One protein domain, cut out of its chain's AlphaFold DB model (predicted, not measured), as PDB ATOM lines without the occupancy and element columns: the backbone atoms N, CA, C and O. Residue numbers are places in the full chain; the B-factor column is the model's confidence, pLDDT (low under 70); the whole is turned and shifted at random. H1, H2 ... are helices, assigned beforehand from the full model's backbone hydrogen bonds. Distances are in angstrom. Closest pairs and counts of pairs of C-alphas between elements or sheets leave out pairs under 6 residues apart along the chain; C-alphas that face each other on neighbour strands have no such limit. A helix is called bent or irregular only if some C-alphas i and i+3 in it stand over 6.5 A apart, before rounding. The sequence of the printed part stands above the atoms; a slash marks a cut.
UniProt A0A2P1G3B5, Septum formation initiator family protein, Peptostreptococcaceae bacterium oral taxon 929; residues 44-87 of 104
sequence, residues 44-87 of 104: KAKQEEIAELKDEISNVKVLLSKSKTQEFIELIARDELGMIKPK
ATOM      1  N   LYS A  44     179.922 141.747 167.242       92.94
ATOM      2  CA  LYS A  44     181.258 141.781 166.643       92.94
ATOM      3  C   LYS A  44     182.175 142.789 167.344       92.94
ATOM      4  O   LYS A  44     183.295 142.430 167.687       92.94
ATOM      5  N   ALA A  45     181.692 144.006 167.600       93.00
ATOM      6  CA  ALA A  45     182.467 145.028 168.307       93.00
ATOM      7  C   ALA A  45     182.847 144.577 169.728       93.00
ATOM      8  O   ALA A  45     183.993 144.722 170.139       93.00
ATOM      9  N   LYS A  46     181.914 143.954 170.459       90.56
ATOM     10  CA  LYS A  46     182.191 143.399 171.791       90.56
ATOM     11  C   LYS A  46     183.174 142.234 171.746       90.56
ATOM     12  O   LYS A  46     183.980 142.090 172.656       90.56
ATOM     13  N   GLN A  47     183.116 141.381 170.724       90.81
ATOM     14  CA  GLN A  47     184.087 140.299 170.570       90.81
ATOM     15  C   GLN A  47     185.492 140.824 170.266       90.81
ATOM     16  O   GLN A  47     186.455 140.274 170.798       90.81
ATOM     17  N   GLU A  48     185.608 141.883 169.463       92.19
ATOM     18  CA  GLU A  48     186.874 142.585 169.224       92.19
ATOM     19  C   GLU A  48     187.414 143.187 170.532       92.19
ATOM     20  O   GLU A  48     188.545 142.894 170.908       92.19
ATOM     21  N   GLU A  49     186.579 143.888 171.304       90.94
ATOM     22  CA  GLU A  49     186.953 144.441 172.616       90.94
ATOM     23  C   GLU A  49     187.387 143.346 173.611       90.94
ATOM     24  O   GLU A  49     188.399 143.469 174.297       90.94
ATOM     25  N   ILE A  50     186.671 142.215 173.660       90.88
ATOM     26  CA  ILE A  50     187.057 141.061 174.487       90.88
ATOM     27  C   ILE A  50     188.407 140.490 174.041       90.88
ATOM     28  O   ILE A  50     189.178 140.028 174.886       90.88
ATOM     29  N   ALA A  51     188.685 140.456 172.738       90.25
ATOM     30  CA  ALA A  51     189.955 139.964 172.219       90.25
ATOM     31  C   ALA A  51     191.111 140.895 172.609       90.25
ATOM     32  O   ALA A  51     192.127 140.404 173.103       90.25
ATOM     33  N   GLU A  52     190.928 142.210 172.474       92.12
ATOM     34  CA  GLU A  52     191.907 143.221 172.890       92.12
ATOM     35  C   GLU A  52     192.189 143.151 174.395       92.12
ATOM     36  O   GLU A  52     193.342 143.017 174.804       92.12
ATOM     37  N   LEU A  53     191.145 143.117 175.228       89.12
ATOM     38  CA  LEU A  53     191.289 142.995 176.682       89.12
ATOM     39  C   LEU A  53     191.983 141.689 177.090       89.12
ATOM     40  O   LEU A  53     192.762 141.658 178.044       89.12
ATOM     41  N   LYS A  54     191.723 140.582 176.384       87.38
ATOM     42  CA  LYS A  54     192.424 139.314 176.633       87.38
ATOM     43  C   LYS A  54     193.905 139.398 176.285       87.38
ATOM     44  O   LYS A  54     194.711 138.818 177.015       87.38
ATOM     45  N   ASP A  55     194.255 140.083 175.201       89.69
ATOM     46  CA  ASP A  55     195.652 140.292 174.824       89.69
ATOM     47  C   ASP A  55     196.369 141.181 175.847       89.69
ATOM     48  O   ASP A  55     197.447 140.832 176.330       89.69
ATOM     49  N   GLU A  56     195.719 142.254 176.301       86.62
ATOM     50  CA  GLU A  56     196.238 143.113 177.363       86.62
ATOM     51  C   GLU A  56     196.465 142.330 178.664       86.62
ATOM     52  O   GLU A  56     197.553 142.382 179.241       86.62
ATOM     53  N   ILE A  57     195.496 141.511 179.092       82.69
ATOM     54  CA  ILE A  57     195.648 140.633 180.262       82.69
ATOM     55  C   ILE A  57     196.820 139.666 180.075       82.69
ATOM     56  O   ILE A  57     197.568 139.418 181.024       82.69
ATOM     57  N   SER A  58     196.993 139.101 178.878       82.62
ATOM     58  CA  SER A  58     198.116 138.211 178.572       82.62
ATOM     59  C   SER A  58     199.451 138.945 178.715       82.62
ATOM     60  O   SER A  58     200.341 138.471 179.427       82.62
ATOM     61  N   ASN A  59     199.565 140.142 178.139       83.56
ATOM     62  CA  ASN A  59     200.756 140.983 178.220       83.56
ATOM     63  C   ASN A  59     201.073 141.381 179.666       83.56
ATOM     64  O   ASN A  59     202.198 141.189 180.132       83.56
ATOM     65  N   VAL A  60     200.073 141.832 180.424       79.88
ATOM     66  CA  VAL A  60     200.216 142.147 181.851       79.88
ATOM     67  C   VAL A  60     200.628 140.909 182.649       79.88
ATOM     68  O   VAL A  60     201.489 140.996 183.520       79.88
ATOM     69  N   LYS A  61     200.090 139.725 182.341       76.19
ATOM     70  CA  LYS A  61     200.467 138.471 183.011       76.19
ATOM     71  C   LYS A  61     201.903 138.046 182.697       76.19
ATOM     72  O   LYS A  61     202.564 137.498 183.577       76.19
ATOM     73  N   VAL A  62     202.395 138.304 181.487       76.94
ATOM     74  CA  VAL A  62     203.803 138.099 181.103       76.94
ATOM     75  C   VAL A  62     204.716 139.078 181.842       76.94
ATOM     76  O   VAL A  62     205.781 138.693 182.320       76.94
ATOM     77  N   LEU A  63     204.307 140.340 181.985       67.56
ATOM     78  CA  LEU A  63     205.044 141.315 182.791       67.56
ATOM     79  C   LEU A  63     205.059 140.914 184.271       67.56
ATOM     80  O   LEU A  63     206.110 140.950 184.903       67.56
ATOM     81  N   LEU A  64     203.931 140.440 184.801       69.94
ATOM     82  CA  LEU A  64     203.812 139.962 186.177       69.94
ATOM     83  C   LEU A  64     204.616 138.675 186.426       69.94
ATOM     84  O   LEU A  64     205.156 138.470 187.511       69.94
ATOM     85  N   SER A  65     204.701 137.772 185.447       65.75
ATOM     86  CA  SER A  65     205.514 136.559 185.589       65.75
ATOM     87  C   SER A  65     207.007 136.884 185.613       65.75
ATOM     88  O   SER A  65     207.737 136.268 186.385       65.75
ATOM     89  N   LYS A  66     207.438 137.902 184.858       61.66
ATOM     90  CA  LYS A  66     208.791 138.471 184.939       61.66
ATOM     91  C   LYS A  66     209.019 139.263 186.232       61.66
ATOM     92  O   LYS A  66     210.107 139.206 186.792       61.66
ATOM     93  N   SER A  67     208.000 139.951 186.752       58.00
ATOM     94  CA  SER A  67     208.113 140.721 187.998       58.00
ATOM     95  C   SER A  67     208.194 139.843 189.251       58.00
ATOM     96  O   SER A  67     208.675 140.289 190.287       58.00
ATOM     97  N   LYS A  68     207.723 138.591 189.173       57.78
ATOM     98  CA  LYS A  68     207.840 137.587 190.244       57.78
ATOM     99  C   LYS A  68     209.179 136.848 190.247       57.78
ATOM    100  O   LYS A  68     209.400 136.010 191.121       57.78
ATOM    101  N   THR A  69     210.066 137.120 189.293       64.12
ATOM    102  CA  THR A  69     211.429 136.592 189.323       64.12
ATOM    103  C   THR A  69     212.204 137.279 190.447       64.12
ATOM    104  O   THR A  69     212.147 138.499 190.598       64.12
ATOM    105  N   GLN A  70     212.943 136.495 191.236       63.09
ATOM    106  CA  GLN A  70     213.737 136.985 192.368       63.09
ATOM    107  C   GLN A  70     214.675 138.138 191.975       63.09
ATOM    108  O   GLN A  70     214.848 139.076 192.743       63.09
ATOM    109  N   GLU A  71     215.199 138.109 190.748       68.75
ATOM    110  CA  GLU A  71     216.051 139.155 190.176       68.75
ATOM    111  C   GLU A  71     215.344 140.511 190.029       68.75
ATOM    112  O   GLU A  71     215.961 141.543 190.270       68.75
ATOM    113  N   PHE A  72     214.055 140.531 189.672       69.94
ATOM    114  CA  PHE A  72     213.296 141.776 189.519       69.94
ATOM    115  C   PHE A  72     212.954 142.393 190.879       69.94
ATOM    116  O   PHE A  72     213.101 143.597 191.069       69.94
ATOM    117  N   ILE A  73     212.558 141.558 191.845       72.75
ATOM    118  CA  ILE A  73     212.299 141.991 193.226       72.75
ATOM    119  C   ILE A  73     213.583 142.545 193.853       72.75
ATOM    120  O   ILE A  73     213.564 143.600 194.481       72.75
ATOM    121  N   GLU A  74     214.709 141.861 193.647       74.56
ATOM    122  CA  GLU A  74     216.020 142.319 194.097       74.56
ATOM    123  C   GLU A  74     216.414 143.650 193.439       74.56
ATOM    124  O   GLU A  74     216.950 144.523 194.115       74.56
ATOM    125  N   LEU A  75     216.132 143.830 192.146       77.00
ATOM    126  CA  LEU A  75     216.440 145.058 191.414       77.00
ATOM    127  C   LEU A  75     215.615 146.260 191.901       77.00
ATOM    128  O   LEU A  75     216.197 147.308 192.160       77.00
ATOM    129  N   ILE A  76     214.301 146.102 192.098       76.44
ATOM    130  CA  ILE A  76     213.435 147.170 192.634       76.44
ATOM    131  C   ILE A  76     213.816 147.521 194.076       76.44
ATOM    132  O   ILE A  76     213.993 148.693 194.392       76.44
ATOM    133  N   ALA A  77     214.028 146.518 194.936       78.75
ATOM    134  CA  ALA A  77     214.444 146.757 196.318       78.75
ATOM    135  C   ALA A  77     215.787 147.502 196.393       78.75
ATOM    136  O   ALA A  77     216.005 148.319 197.281       78.75
ATOM    137  N   ARG A  78     216.701 147.243 195.455       78.81
ATOM    138  CA  ARG A  78     217.986 147.945 195.364       78.81
ATOM    139  C   ARG A  78     217.851 149.383 194.896       78.81
ATOM    140  O   ARG A  78     218.544 150.235 195.443       78.81
ATOM    141  N   ASP A  79     216.985 149.639 193.923       77.25
ATOM    142  CA  ASP A  79     216.714 150.987 193.425       77.25
ATOM    143  C   ASP A  79     216.087 151.860 194.525       77.25
ATOM    144  O   ASP A  79     216.579 152.951 194.810       77.25
ATOM    145  N   GLU A  80     215.106 151.320 195.259       75.62
ATOM    146  CA  GLU A  80     214.483 151.993 196.409       75.62
ATOM    147  C   GLU A  80     215.459 152.226 197.577       75.62
ATOM    148  O   GLU A  80     215.387 153.251 198.255       75.62
ATOM    149  N   LEU A  81     216.389 151.295 197.822       80.75
ATOM    150  CA  LEU A  81     217.370 151.389 198.910       80.75
ATOM    151  C   LEU A  81     218.677 152.097 198.509       80.75
ATOM    152  O   LEU A  81     219.572 152.243 199.344       80.75
ATOM    153  N   GLY A  82     218.828 152.506 197.245       76.69
ATOM    154  CA  GLY A  82     220.079 153.059 196.711       76.69
ATOM    155  C   GLY A  82     221.270 152.093 196.804       76.69
ATOM    156  O   GLY A  82     222.420 152.525 196.900       76.69
ATOM    157  N   MET A  83     221.005 150.785 196.820       77.69
ATOM    158  CA  MET A  83     222.004 149.732 197.000       77.69
ATOM    159  C   MET A  83     222.515 149.213 195.650       77.69
ATOM    160  O   MET A  83     221.747 148.985 194.724       77.69
ATOM    161  N   ILE A  84     223.822 148.956 195.549       73.81
ATOM    162  CA  ILE A  84     224.467 148.372 194.359       73.81
ATOM    163  C   ILE A  84     225.012 146.975 194.670       73.81
ATOM    164  O   ILE A  84     225.309 146.650 195.821       73.81
ATOM    165  N   LYS A  85     225.143 146.114 193.652       75.31
ATOM    166  CA  LYS A  85     225.720 144.769 193.828       75.31
ATOM    167  C   LYS A  85     227.176 144.915 194.310       75.31
ATOM    168  O   LYS A  85     227.872 145.788 193.804       75.31
ATOM    169  N   PRO A  86     227.704 144.029 195.182       69.56
ATOM    170  CA  PRO A  86     229.083 144.134 195.690       69.56
ATOM    171  C   PRO A  86     230.193 144.147 194.622       69.56
ATOM    172  O   PRO A  86     231.349 144.402 194.943       69.56
ATOM    173  N   LYS A  87     229.866 143.823 193.364       72.88
ATOM    174  CA  LYS A  87     230.783 143.793 192.216       72.88
ATOM    175  C   LYS A  87     230.448 144.838 191.137       72.88
ATOM    176  O   LYS A  87     231.053 144.805 190.072       72.88
TER     177      LYS A  87
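This is residues 44 to 87 of the 104 residues of the protein "Septum formation initiator family protein" of Peptostreptococcaceae bacterium oral taxon 929 (UniProt A0A2P1G3B5). One long straight helix, H1, runs along most of a rod-like shape, and at its far end a shorter helix, H2, turns off nearly square to it, so that the two make an L. Beyond H2 a tail without a named element, residues 82 to 87, ends the printed part. The printed part has 44 residues, with two named helices in the order H1, H2 and no named strand; its class is all helix. The whole is extended, with a radius of gyration of the C-alphas of 17.0 A and spans of 56 by 15 by 12 A.

H1 covers residues 44 to 67, 34.3 A from its first C-alpha at (181.258, 141.781, 166.643) to its last at (208.113, 140.721, 187.998). After residues 68 and 69 comes H2, residues 70 to 81, 16.2 A from first to last C-alpha, ending with C-alpha 81 at (217.370, 151.389, 198.910). Neither helix is bent.

H1 and H2 are close but not clearly touching, with 2 pairs of C-alphas within 8 A. Their closest C-alphas, those of Ser 67 and Ile 73, are 6.8 A apart. Their lines are about perpendicular, at 76 degrees, and their centres are 26.4 A apart. Residues 44 to 66 of H1 stand free. In both H1 and H2 every O i to N i+4 pair is within hydrogen-bond range.

The two C-alphas farthest apart are those of Lys 44 and Pro 86, at 56.0 A. The printed part has no cut, and the link from H1 to H2 is tight, with 2 residues. The mean pLDDT of the printed part is 78.2; residues 63 to 72 and residue 86 are under 70.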